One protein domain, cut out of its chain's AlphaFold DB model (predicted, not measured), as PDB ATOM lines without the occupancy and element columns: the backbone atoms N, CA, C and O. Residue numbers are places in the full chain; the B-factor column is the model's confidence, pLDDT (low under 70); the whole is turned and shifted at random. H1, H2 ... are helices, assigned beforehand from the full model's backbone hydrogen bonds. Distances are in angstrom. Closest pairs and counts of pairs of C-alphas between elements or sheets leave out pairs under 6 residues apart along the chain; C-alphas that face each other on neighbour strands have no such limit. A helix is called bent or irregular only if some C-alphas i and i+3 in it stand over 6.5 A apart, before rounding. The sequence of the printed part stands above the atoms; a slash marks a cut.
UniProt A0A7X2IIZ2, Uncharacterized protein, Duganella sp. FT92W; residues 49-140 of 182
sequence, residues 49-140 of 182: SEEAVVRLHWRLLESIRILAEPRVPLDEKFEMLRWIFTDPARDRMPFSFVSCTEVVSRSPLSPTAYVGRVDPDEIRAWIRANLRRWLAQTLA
ATOM      1  N   SER A  49      32.440  38.820  29.752       93.25
ATOM      2  CA  SER A  49      32.009  39.115  31.120       93.25
ATOM      3  C   SER A  49      30.623  38.528  31.398       93.25
ATOM      4  O   SER A  49      29.765  38.479  30.512       93.25
ATOM      5  N   GLU A  50      30.370  38.130  32.648       93.19
ATOM      6  CA  GLU A  50      29.057  37.627  33.083       93.19
ATOM      7  C   GLU A  50      27.936  38.613  32.723       93.19
ATOM      8  O   GLU A  50      26.921  38.239  32.140       93.19
ATOM      9  N   GLU A  51      28.164  39.900  32.981       93.88
ATOM     10  CA  GLU A  51      27.226  40.972  32.655       93.88
ATOM     11  C   GLU A  51      26.923  41.039  31.146       93.88
ATOM     12  O   GLU A  51      25.776  41.244  30.745       93.88
ATOM     13  N   ALA A  52      27.924  40.833  30.279       93.69
ATOM     14  CA  ALA A  52      27.715  40.789  28.833       93.69
ATOM     15  C   ALA A  52      26.876  39.573  28.411       93.69
ATOM     16  O   ALA A  52      25.979  39.710  27.575       93.69
ATOM     17  N   VAL A  53      27.102  38.409  29.026       94.56
ATOM     18  CA  VAL A  53      26.307  37.198  28.781       94.56
ATOM     19  C   VAL A  53      24.858  37.388  29.241       94.56
ATOM     20  O   VAL A  53      23.932  37.060  28.497       94.56
ATOM     21  N   VAL A  54      24.631  37.960  30.425       95.31
ATOM     22  CA  VAL A  54      23.283  38.260  30.942       95.31
ATOM     23  C   VAL A  54      22.562  39.256  30.031       95.31
ATOM     24  O   VAL A  54      21.407  39.031  29.663       95.31
ATOM     25  N   ARG A  55      23.251  40.316  29.587       94.25
ATOM     26  CA  ARG A  55      22.708  41.276  28.613       94.25
ATOM     27  C   ARG A  55      22.330  40.621  27.291       94.25
ATOM     28  O   ARG A  55      21.311  40.991  26.713       94.25
ATOM     29  N   LEU A  56      23.108  39.650  26.817       95.56
ATOM     30  CA  LEU A  56      22.781  38.916  25.599       95.56
ATOM     31  C   LEU A  56      21.497  38.086  25.767       95.56
ATOM     32  O   LEU A  56      20.617  38.164  24.911       95.56
ATOM     33  N   HIS A  57      21.337  37.367  26.884       95.88
ATOM     34  CA  HIS A  57      20.094  36.638  27.178       95.88
ATOM     35  C   HIS A  57      18.889  37.587  27.243       95.88
ATOM     36  O   HIS A  57      17.844  37.299  26.658       95.88
ATOM     37  N   TRP A  58      19.046  38.748  27.887       95.56
ATOM     38  CA  TRP A  58      18.010  39.781  27.907       95.56
ATOM     39  C   TRP A  58      17.665  40.276  26.505       95.56
ATOM     40  O   TRP A  58      16.490  40.353  26.146       95.56
ATOM     41  N   ARG A  59      18.677  40.550  25.679       95.62
ATOM     42  CA  ARG A  59      18.461  41.056  24.326       95.62
ATOM     43  C   ARG A  59      17.664  40.078  23.462       95.62
ATOM     44  O   ARG A  59      16.805  40.514  22.703       95.62
ATOM     45  N   LEU A  60      17.902  38.774  23.612       96.31
ATOM     46  CA  LEU A  60      17.125  37.738  22.927       96.31
ATOM     47  C   LEU A  60      15.657  37.711  23.387       96.31
ATOM     48  O   LEU A  60      14.762  37.559  22.558       96.31
ATOM     49  N   LEU A  61      15.385  37.910  24.682       95.69
ATOM     50  CA  LEU A  61      14.007  38.023  25.181       95.69
ATOM     51  C   LEU A  61      13.315  39.298  24.688       95.69
ATOM     52  O   LEU A  61      12.140  39.252  24.327       95.69
ATOM     53  N   GLU A  62      14.020  40.430  24.620       95.31
ATOM     54  CA  GLU A  62      13.459  41.664  24.059       95.31
ATOM     55  C   GLU A  62      13.015  41.488  22.604       95.31
ATOM     56  O   GLU A  62      11.993  42.052  22.200       95.31
ATOM     57  N   SER A  63      13.734  40.676  21.824       95.75
ATOM     58  CA  SER A  63      13.381  40.387  20.433       95.75
ATOM     59  C   SER A  63      12.012  39.717  20.281       95.75
ATOM     60  O   SER A  63      11.420  39.809  19.213       95.75
ATOM     61  N   ILE A  64      11.418  39.144  21.333       96.50
ATOM     62  CA  ILE A  64      10.046  38.601  21.289       96.50
ATOM     63  C   ILE A  64       9.021  39.692  20.939       96.50
ATOM     64  O   ILE A  64       7.978  39.406  20.344       96.50
ATOM     65  N   ARG A  65       9.323  40.968  21.226       95.50
ATOM     66  CA  ARG A  65       8.462  42.113  20.881       95.50
ATOM     67  C   ARG A  65       8.156  42.203  19.385       95.50
ATOM     68  O   ARG A  65       7.103  42.730  19.030       95.50
ATOM     69  N   ILE A  66       9.010  41.647  18.518       96.19
ATOM     70  CA  ILE A  66       8.767  41.624  17.070       96.19
ATOM     71  C   ILE A  66       7.484  40.869  16.716       96.19
ATOM     72  O   ILE A  66       6.859  41.157  15.697       96.19
ATOM     73  N   LEU A  67       7.050  39.917  17.554       97.31
ATOM     74  CA  LEU A  67       5.812  39.180  17.322       97.31
ATOM     75  C   LEU A  67       4.612  40.126  17.302       97.31
ATOM     76  O   LEU A  67       3.751  39.965  16.442       97.31
ATOM     77  N   ALA A  68       4.598  41.139  18.169       96.94
ATOM     78  CA  ALA A  68       3.510  42.101  18.287       96.94
ATOM     79  C   ALA A  68       3.531  43.213  17.225       96.94
ATOM     80  O   ALA A  68       2.495  43.826  16.993       96.94
ATOM     81  N   GLU A  69       4.673  43.475  16.582       97.19
ATOM     82  CA  GLU A  69       4.824  44.547  15.588       97.19
ATOM     83  C   GLU A  69       4.290  44.107  14.212       97.19
ATOM     84  O   GLU A  69       4.893  43.226  13.594       97.19
ATOM     85  N   PRO A  70       3.191  44.680  13.683       96.00
ATOM     86  CA  PRO A  70       2.589  44.206  12.434       96.00
ATOM     87  C   PRO A  70       3.484  44.366  11.204       96.00
ATOM     88  O   PRO A  70       3.304  43.639  10.233       96.00
ATOM     89  N   ARG A  71       4.428  45.315  11.225       95.31
ATOM     90  CA  ARG A  71       5.313  45.602  10.084       95.31
ATOM     91  C   ARG A  71       6.499  44.650   9.963       95.31
ATOM     92  O   ARG A  71       7.165  44.666   8.931       95.31
ATOM     93  N   VAL A  72       6.772  43.846  10.992       95.25
ATOM     94  CA  VAL A  72       7.840  42.843  10.928       95.25
ATOM     95  C   VAL A  72       7.425  41.730   9.952       95.25
ATOM     96  O   VAL A  72       6.303  41.224  10.065       95.25
ATOM     97  N   PRO A  73       8.304  41.331   9.016       92.75
ATOM     98  CA  PRO A  73       8.059  40.236   8.082       92.75
ATOM     99  C   PRO A  73       7.680  38.902   8.746       92.75
ATOM    100  O   PRO A  73       8.026  38.612   9.893       92.75
ATOM    101  N   LEU A  74       6.956  38.058   8.004       93.75
ATOM    102  CA  LEU A  74       6.505  36.751   8.497       93.75
ATOM    103  C   LEU A  74       7.658  35.785   8.798       93.75
ATOM    104  O   LEU A  74       7.536  34.991   9.724       93.75
ATOM    105  N   ASP A  75       8.757  35.840   8.046       93.69
ATOM    106  CA  ASP A  75       9.923  34.977   8.249       93.69
ATOM    107  C   ASP A  75      10.575  35.229   9.610       93.69
ATOM    108  O   ASP A  75      10.724  34.290  10.390       93.69
ATOM    109  N   GLU A  76      10.840  36.491   9.958       94.94
ATOM    110  CA  GLU A  76      11.385  36.862  11.268       94.94
ATOM    111  C   GLU A  76      10.468  36.408  12.413       94.94
ATOM    112  O   GLU A  76      10.927  35.884  13.432       94.94
ATOM    113  N   LYS A  77       9.146  36.545  12.238       95.75
ATOM    114  CA  LYS A  77       8.167  36.064  13.222       95.75
ATOM    115  C   LYS A  77       8.196  34.544  13.352       95.75
ATOM    116  O   LYS A  77       8.167  34.046  14.475       95.75
ATOM    117  N   PHE A  78       8.248  33.799  12.248       94.88
ATOM    118  CA  PHE A  78       8.310  32.336  12.298       94.88
ATOM    119  C   PHE A  78       9.615  31.834  12.909       94.88
ATOM    120  O   PHE A  78       9.573  30.895  13.703       94.88
ATOM    121  N   GLU A  79      10.743  32.484  12.630       94.31
ATOM    122  CA  GLU A  79      12.018  32.180  13.282       94.31
ATOM    123  C   GLU A  79      11.952  32.411  14.797       94.31
ATOM    124  O   GLU A  79      12.331  31.537  15.580       94.31
ATOM    125  N   MET A  80      11.366  33.529  15.232       96.94
ATOM    126  CA  MET A  80      11.158  33.810  16.654       96.94
ATOM    127  C   MET A  80      10.250  32.768  17.324       96.94
ATOM    128  O   MET A  80      10.559  32.270  18.405       96.94
ATOM    129  N   LEU A  81       9.150  32.376  16.672       96.38
ATOM    130  CA  LEU A  81       8.258  31.328  17.179       96.38
ATOM    131  C   LEU A  81       8.953  29.970  17.253       96.38
ATOM    132  O   LEU A  81       8.751  29.241  18.223       96.38
ATOM    133  N   ARG A  82       9.794  29.639  16.271       94.62
ATOM    134  CA  ARG A  82      10.594  28.412  16.266       94.62
ATOM    135  C   ARG A  82      11.575  28.376  17.433       94.62
ATOM    136  O   ARG A  82      11.776  27.315  18.019       94.62
ATOM    137  N   TRP A  83      12.159  29.514  17.796       96.56
ATOM    138  CA  TRP A  83      13.017  29.627  18.974       96.56
ATOM    139  C   TRP A  83      12.230  29.504  20.292       96.56
ATOM    140  O   TRP A  83      12.616  28.724  21.160       96.56
ATOM    141  N   ILE A  84      11.090  30.193  20.429       97.25
ATOM    142  CA  ILE A  84      10.245  30.156  21.643       97.25
ATOM    143  C   ILE A  84       9.654  28.759  21.890       97.25
ATOM    144  O   ILE A  84       9.654  28.262  23.020       97.25
ATOM    145  N   PHE A  85       9.137  28.130  20.832       95.81
ATOM    146  CA  PHE A  85       8.454  26.832  20.856       95.81
ATOM    147  C   PHE A  85       9.336  25.697  20.329       95.81
ATOM    148  O   PHE A  85       8.843  24.734  19.744       95.81
ATOM    149  N   THR A  86      10.648  25.827  20.517       94.00
ATOM    150  CA  THR A  86      11.615  24.775  20.210       94.00
ATOM    151  C   THR A  86      11.315  23.490  21.000       94.00
ATOM    152  O   THR A  86      10.675  23.525  22.048       94.00
ATOM    153  N   ASP A  87      11.773  22.349  20.471       92.69
ATOM    154  CA  ASP A  87      11.696  21.036  21.123       92.69
ATOM    155  C   ASP A  87      12.171  21.104  22.594       92.69
ATOM    156  O   ASP A  87      13.294  21.568  22.826       92.69
ATOM    157  N   PRO A  88      11.386  20.603  23.573       92.50
ATOM    158  CA  PRO A  88      11.770  20.572  24.986       92.50
ATOM    159  C   PRO A  88      13.145  19.951  25.262       92.50
ATOM    160  O   PRO A  88      13.830  20.355  26.202       92.50
ATOM    161  N   ALA A  89      13.610  19.008  24.435       93.38
ATOM    162  CA  ALA A  89      14.954  18.438  24.561       93.38
ATOM    163  C   ALA A  89      16.070  19.493  24.417       93.38
ATOM    164  O   ALA A  89      17.180  19.308  24.920       93.38
ATOM    165  N   ARG A  90      15.779  20.612  23.746       92.69
ATOM    166  CA  ARG A  90      16.699  21.731  23.517       92.69
ATOM    167  C   ARG A  90      16.503  22.885  24.500       92.69
ATOM    168  O   ARG A  90      17.294  23.824  24.465       92.69
ATOM    169  N   ASP A  91      15.534  22.811  25.414       94.00
ATOM    170  CA  ASP A  91      15.306  23.863  26.417       94.00
ATOM    171  C   ASP A  91      16.512  24.049  27.353       94.00
ATOM    172  O   ASP A  91      16.695  25.121  27.919       94.00
ATOM    173  N   ARG A  92      17.397  23.050  27.458       90.12
ATOM    174  CA  ARG A  92      18.639  23.123  28.248       90.12
ATOM    175  C   ARG A  92      19.850  23.669  27.488       90.12
ATOM    176  O   ARG A  92      20.929  23.754  28.066       90.12
ATOM    177  N   MET A  93      19.708  23.981  26.202       94.31
ATOM    178  CA  MET A  93      20.818  24.520  25.417       94.31
ATOM    179  C   MET A  93      21.096  25.980  25.801       94.31
ATOM    180  O   MET A  93      20.154  26.707  26.129       94.31
ATOM    181  N   PRO A  94      22.360  26.442  25.717       93.25
ATOM    182  CA  PRO A  94      22.681  27.855  25.879       93.25
ATOM    183  C   PRO A  94      21.830  28.712  24.942       93.25
ATOM    184  O   PRO A  94      21.625  28.349  23.783       93.25
ATOM    185  N   PHE A  95      21.337  29.843  25.446       95.19
ATOM    186  CA  PHE A  95      20.484  30.769  24.694       95.19
ATOM    187  C   PHE A  95      19.178  30.161  24.150       95.19
ATOM    188  O   PHE A  95      18.541  30.746  23.269       95.19
ATOM    189  N   SER A  96      18.732  29.012  24.671       96.94
ATOM    190  CA  SER A  96      17.341  28.592  24.500       96.94
ATOM    191  C   SER A  96      16.411  29.631  25.132       96.94
ATOM    192  O   SER A  96      16.802  30.374  26.037       96.94
ATOM    193  N   PHE A  97      15.152  29.663  24.696       97.31
ATOM    194  CA  PHE A  97      14.148  30.530  25.310       97.31
ATOM    195  C   PHE A  97      14.073  30.330  26.836       97.31
ATOM    196  O   PHE A  97      14.126  31.301  27.590       97.31
ATOM    197  N   VAL A  98      14.051  29.071  27.291       96.69
ATOM    198  CA  VAL A  98      14.033  28.716  28.718       96.69
ATOM    199  C   VAL A  98      15.286  29.221  29.435       96.69
ATOM    200  O   VAL A  98      15.164  29.945  30.423       96.69
ATOM    201  N   SER A  99      16.479  28.945  28.902       95.38
ATOM    202  CA  SER A  99      17.745  29.412  29.477       95.38
ATOM    203  C   SER A  99      17.773  30.937  29.595       95.38
ATOM    204  O   SER A  99      18.178  31.469  30.626       95.38
ATOM    205  N   CYS A 100      17.297  31.661  28.578       95.75
ATOM    206  CA  CYS A 100      17.190  33.117  28.627       95.75
ATOM    207  C   CYS A 100      16.261  33.596  29.740       95.75
ATOM    208  O   CYS A 100      16.649  34.482  30.503       95.75
ATOM    209  N   THR A 101      15.073  33.004  29.877       95.12
ATOM    210  CA  THR A 101      14.142  33.379  30.953       95.12
ATOM    211  C   THR A 101      14.716  33.105  32.343       95.12
ATOM    212  O   THR A 101      14.587  33.946  33.234       95.12
ATOM    213  N   GLU A 102      15.408  31.981  32.539       93.50
ATOM    214  CA  GLU A 102      16.005  31.638  33.830       93.50
ATOM    215  C   GLU A 102      17.180  32.552  34.194       93.50
ATOM    216  O   GLU A 102      17.235  33.046  35.320       93.50
ATOM    217  N   VAL A 103      18.096  32.813  33.254       93.81
ATOM    218  CA  VAL A 103      19.268  33.675  33.489       93.81
ATOM    219  C   VAL A 103      18.838  35.098  33.829       93.81
ATOM    220  O   VAL A 103      19.307  35.666  34.812       93.81
ATOM    221  N   VAL A 104      17.920  35.674  33.049       93.25
ATOM    222  CA  VAL A 104      17.459  37.055  33.256       93.25
ATOM    223  C   VAL A 104      16.686  37.189  34.566       93.25
ATOM    224  O   VAL A 104      16.918  38.130  35.312       93.25
ATOM    225  N   SER A 105      15.802  36.240  34.884       91.44
ATOM    226  CA  SER A 105      14.971  36.330  36.093       91.44
ATOM    227  C   SER A 105      15.751  36.148  37.400       91.44
ATOM    228  O   SER A 105      15.352  36.697  38.432       91.44
ATOM    229  N   ARG A 106      16.871  35.409  37.354       90.75
ATOM    230  CA  ARG A 106      17.712  35.097  38.522       90.75
ATOM    231  C   ARG A 106      18.974  35.951  38.644       90.75
ATOM    232  O   ARG A 106      19.618  35.899  39.688       90.75
ATOM    233  N   SER A 107      19.354  36.711  37.618       89.94
ATOM    234  CA  SER A 107      20.561  37.538  37.682       89.94
ATOM    235  C   SER A 107      20.258  38.938  38.231       89.94
ATOM    236  O   SER A 107      19.422  39.647  37.664       89.94
ATOM    237  N   PRO A 108      20.976  39.404  39.270       88.31
ATOM    238  CA  PRO A 108      20.894  40.795  39.718       88.31
ATOM    239  C   PRO A 108      21.508  41.778  38.705       88.31
ATOM    240  O   PRO A 108      21.306  42.981  38.830       88.31
ATOM    241  N   LEU A 109      22.248  41.274  37.709       89.56
ATOM    242  CA  LEU A 109      22.848  42.056  36.624       89.56
ATOM    243  C   LEU A 109      21.903  42.225  35.426       89.56
ATOM    244  O   LEU A 109      22.278  42.825  34.418       89.56
ATOM    245  N   SER A 110      20.690  41.663  35.491       84.31
ATOM    246  CA  SER A 110      19.719  41.825  34.416       84.31
ATOM    247  C   SER A 110      19.216  43.278  34.351       84.31
ATOM    248  O   SER A 110      19.056  43.915  35.393       84.31
ATOM    249  N   PRO A 111      18.904  43.817  33.158       84.44
ATOM    250  CA  PRO A 111      18.306  45.152  33.036       84.44
ATOM    251  C   PRO A 111      16.892  45.270  33.626       84.44
ATOM    252  O   PRO A 111      16.356  46.371  33.745       84.44
ATOM    253  N   THR A 112      16.264  44.144  33.959       81.56
ATOM    254  CA  THR A 112      14.944  44.078  34.586       81.56
ATOM    255  C   THR A 112      15.058  43.950  36.100       81.56
ATOM    256  O   THR A 112      16.064  43.478  36.623       81.56
ATOM    257  N   ALA A 113      14.004  44.329  36.825       77.69
ATOM    258  CA  ALA A 113      13.934  44.041  38.254       77.69
ATOM    259  C   ALA A 113      14.086  42.531  38.497       77.69
ATOM    260  O   ALA A 113      13.558  41.726  37.733       77.69
ATOM    261  N   TYR A 114      14.784  42.151  39.568       77.69
ATOM    262  CA  TYR A 114      14.895  40.752  39.968       77.69
ATOM    263  C   TYR A 114      13.502  40.196  40.308       77.69
ATOM    264  O   TYR A 114      12.866  40.648  41.261       77.69
ATOM    265  N   VAL A 115      13.027  39.232  39.515       75.62
ATOM    266  CA  VAL A 115      11.690  38.621  39.663       75.62
ATOM    267  C   VAL A 115      11.761  37.278  40.405       75.62
ATOM    268  O   VAL A 115      10.759  36.808  40.939       75.62
ATOM    269  N   GLY A 116      12.944  36.662  40.499       78.94
ATOM    270  CA  GLY A 116      13.117  35.344  41.106       78.94
ATOM    271  C   GLY A 116      12.814  34.217  40.120       78.94
ATOM    272  O   GLY A 116      13.172  34.293  38.950       78.94
ATOM    273  N   ARG A 117      12.206  33.117  40.576       83.56
ATOM    274  CA  ARG A 117      11.928  31.971  39.698       83.56
ATOM    275  C   ARG A 117      10.690  32.249  38.846       83.56
ATOM    276  O   ARG A 117       9.589  32.319  39.378       83.56
ATOM    277  N   VAL A 118      10.888  32.362  37.537       88.25
ATOM    278  CA  VAL A 118       9.818  32.497  36.539       88.25
ATOM    279  C   VAL A 118       9.591  31.151  35.853       88.25
ATOM    280  O   VAL A 118      10.563  30.459  35.548       88.25
ATOM    281  N   ASP A 119       8.329  30.779  35.628       92.56
ATOM    282  CA  ASP A 119       7.968  29.618  34.812       92.56
ATOM    283  C   ASP A 119       7.971  30.004  33.314       92.56
ATOM    284  O   ASP A 119       7.156  30.829  32.883       92.56
ATOM    285  N   PRO A 120       8.870  29.437  32.489       93.12
ATOM    286  CA  PRO A 120       8.900  29.712  31.055       93.12
ATOM    287  C   PRO A 120       7.608  29.306  30.333       93.12
ATOM    288  O   PRO A 120       7.261  29.907  29.308       93.12
ATOM    289  N   ASP A 121       6.882  28.305  30.839       95.12
ATOM    290  CA  ASP A 121       5.661  27.821  30.199       95.12
ATOM    291  C   ASP A 121       4.484  28.786  30.378       95.12
ATOM    292  O   ASP A 121       3.652  28.902  29.470       95.12
ATOM    293  N   GLU A 122       4.455  29.568  31.461       94.50
ATOM    294  CA  GLU A 122       3.507  30.677  31.627       94.50
ATOM    295  C   GLU A 122       3.729  31.757  30.560       94.50
ATOM    296  O   GLU A 122       2.777  32.235  29.932       94.50
ATOM    297  N   ILE A 123       4.993  32.092  30.277       94.31
ATOM    298  CA  ILE A 123       5.333  33.050  29.219       94.31
ATOM    299  C   ILE A 123       4.940  32.480  27.853       94.31
ATOM    300  O   ILE A 123       4.297  33.168  27.057       94.31
ATOM    301  N   ARG A 124       5.253  31.206  27.576       97.12
ATOM    302  CA  ARG A 124       4.812  30.518  26.349       97.12
ATOM    303  C   ARG A 124       3.292  30.550  26.208       97.12
ATOM    304  O   ARG A 124       2.793  30.822  25.116       97.12
ATOM    305  N   ALA A 125       2.547  30.299  27.283       96.75
ATOM    306  CA  ALA A 125       1.088  30.348  27.281       96.75
ATOM    307  C   ALA A 125       0.567  31.757  26.960       96.75
ATOM    308  O   ALA A 125      -0.306  31.903  26.099       96.75
ATOM    309  N   TRP A 126       1.153  32.794  27.563       96.25
ATOM    310  CA  TRP A 126       0.824  34.185  27.253       96.25
ATOM    311  C   TRP A 126       1.116  34.541  25.786       96.25
ATOM    312  O   TRP A 126       0.279  35.156  25.119       96.25
ATOM    313  N   ILE A 127       2.254  34.096  25.241       96.81
ATOM    314  CA  ILE A 127       2.600  34.281  23.823       96.81
ATOM    315  C   ILE A 127       1.565  33.581  22.928       96.81
ATOM    316  O   ILE A 127       1.029  34.216  22.018       96.81
ATOM    317  N   ARG A 128       1.213  32.313  23.204       96.56
ATOM    318  CA  ARG A 128       0.190  31.568  22.436       96.56
ATOM    319  C   ARG A 128      -1.160  32.284  22.438       96.56
ATOM    320  O   ARG A 128      -1.782  32.402  21.384       96.56
ATOM    321  N   ALA A 129      -1.591  32.793  23.593       97.38
ATOM    322  CA  ALA A 129      -2.867  33.494  23.732       97.38
ATOM    323  C   ALA A 129      -2.944  34.764  22.865       97.38
ATOM    324  O   ALA A 129      -4.010  35.122  22.364       97.38
ATOM    325  N   ASN A 130      -1.810  35.432  22.644       97.31
ATOM    326  CA  ASN A 130      -1.740  36.649  21.841       97.31
ATOM    327  C   ASN A 130      -1.437  36.402  20.356       97.31
ATOM    328  O   ASN A 130      -1.758  37.249  19.515       97.31
ATOM    329  N   LEU A 131      -0.862  35.244  20.023       95.19
ATOM    330  CA  LEU A 131      -0.304  34.955  18.706       95.19
ATOM    331  C   LEU A 131      -1.310  35.136  17.566       95.19
ATOM    332  O   LEU A 131      -0.994  35.761  16.554       95.19
ATOM    333  N   ARG A 132      -2.546  34.653  17.749       93.06
ATOM    334  CA  ARG A 132      -3.607  34.770  16.734       93.06
ATOM    335  C   ARG A 132      -3.865  36.226  16.348       93.06
ATOM    336  O   ARG A 132      -4.000  36.538  15.169       93.06
ATOM    337  N   ARG A 133      -3.930  37.118  17.340       96.31
ATOM    338  CA  ARG A 133      -4.177  38.551  17.130       96.31
ATOM    339  C   ARG A 133      -3.013  39.200  16.388       96.31
ATOM    340  O   ARG A 133      -3.242  39.925  15.426       96.31
ATOM    341  N   TRP A 134      -1.786  38.930  16.818       97.00
ATOM    342  CA  TRP A 134      -0.587  39.514  16.220       97.00
ATOM    343  C   TRP A 134      -0.360  39.067  14.771       97.00
ATOM    344  O   TRP A 134      -0.082  39.891  13.895       97.00
ATOM    345  N   LEU A 135      -0.546  37.774  14.486       94.12
ATOM    346  CA  LEU A 135      -0.453  37.260  13.120       94.12
ATOM    347  C   LEU A 135      -1.572  37.809  12.237       94.12
ATOM    348  O   LEU A 135      -1.298  38.192  11.108       94.12
ATOM    349  N   ALA A 136      -2.804  37.932  12.742       93.38
ATOM    350  CA  ALA A 136      -3.896  38.535  11.976       93.38
ATOM    351  C   ALA A 136      -3.597  39.993  11.577       93.38
ATOM    352  O   ALA A 136      -3.848  40.376  10.437       93.38
ATOM    353  N   GLN A 137      -3.017  40.788  12.483       96.12
ATOM    354  CA  GLN A 137      -2.605  42.169  12.191       96.12
ATOM    355  C   GLN A 137      -1.494  42.231  11.139       96.12
ATOM    356  O   GLN A 137      -1.550  43.062  10.239       96.12
ATOM    357  N   THR A 138      -0.518  41.326  11.225       95.00
ATOM    358  CA  THR A 138       0.565  41.211  10.238       95.00
ATOM    359  C   THR A 138       0.004  40.824   8.867       95.00
ATOM    360  O   THR A 138       0.263  41.479   7.862       95.00
ATOM    361  N   LEU A 139      -0.840  39.788   8.827       94.00
ATOM    362  CA  LEU A 139      -1.454  39.274   7.605       94.00
ATOM    363  C   LEU A 139      -2.377  40.289   6.934       94.00
ATOM    364  O   LEU A 139      -2.500  40.260   5.715       94.00
ATOM    365  N   ALA A 140      -2.989  41.210   7.681       94.50
ATOM    366  CA  ALA A 140      -3.817  42.270   7.111       94.50
ATOM    367  C   ALA A 140      -3.059  43.177   6.124       94.50
ATOM    368  O   ALA A 140      -3.696  43.774   5.260       94.50
TER     369      ALA A 140
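What this domain is: This is residues 49 to 140 of the 182 residues of an uncharacterized protein of Duganella sp. FT92W (UniProt A0A7X2IIZ2). The long helix H1 spans a wide V made by two shorter helices, H2 and H3, whose point lies where Ile 84 comes near Phe 97. The bent helix H4 runs lengthwise past that point, its first arm H4a packed on H3 and its second arm H4b turned toward the ends of H1 and H2. The 92 printed residues hold four named helices, H1 to H4 in that order, and no named strand: the class is all helix. The whole is compact, with a radius of gyration of the C-alphas of 13.7 A, and its outline is elongated, 42 by 26 by 20 A.

How they stand to each other: Start with H1, residues 50 to 67. Its residues 63 to 67 alone touch H2, residues 74 to 84, with the C-alphas of Leu 67 and Lys 77 closest at 5.7 A; the tilt is steep, 50 degrees, opposite ways. Its residues 54 to 61 alone touch H3, residues 97 to 106, closest at the C-alphas of His 57 and Cys 100, 4.8 A, a steep tilt of 55 degrees, opposite ways. H4, residues 120 to 139, was assigned as one helix by its hydrogen bonds but is bent: C-alphas 129 and 132 are 7.2 A apart. H4a, residues 120 to 129, touches H3, closest at the C-alphas of Val 98 and Pro 120, 5.7 A; H4a and H1 are apart. H4b, residues 132 to 139, is close to but not clearly touching H1, with the C-alphas of Leu 67 and Trp 134 closest at 6.5 A. Every O i to N i+4 pair is within hydrogen-bond range in H2, H3, H4a and H4b, and 10 of 14 in H1.

Where its parts are: Find C-alpha 50 at (29.057, 37.627, 33.083); from there H1 runs 28.1 A. H2 covers 15.2 A, H3 14.4 A, H4a 14.4 A and H4b 10.4 A, ending at C-alpha 139, (-1.454, 39.274, 7.605).

The domain as a whole: The C-alphas of Ser 49 and Ala 140, the two farthest apart, are 43.2 A apart. The printed part has no cut; the links H2 to H3 and H3 to H4 are long. No printed residue is under 70 in pLDDT.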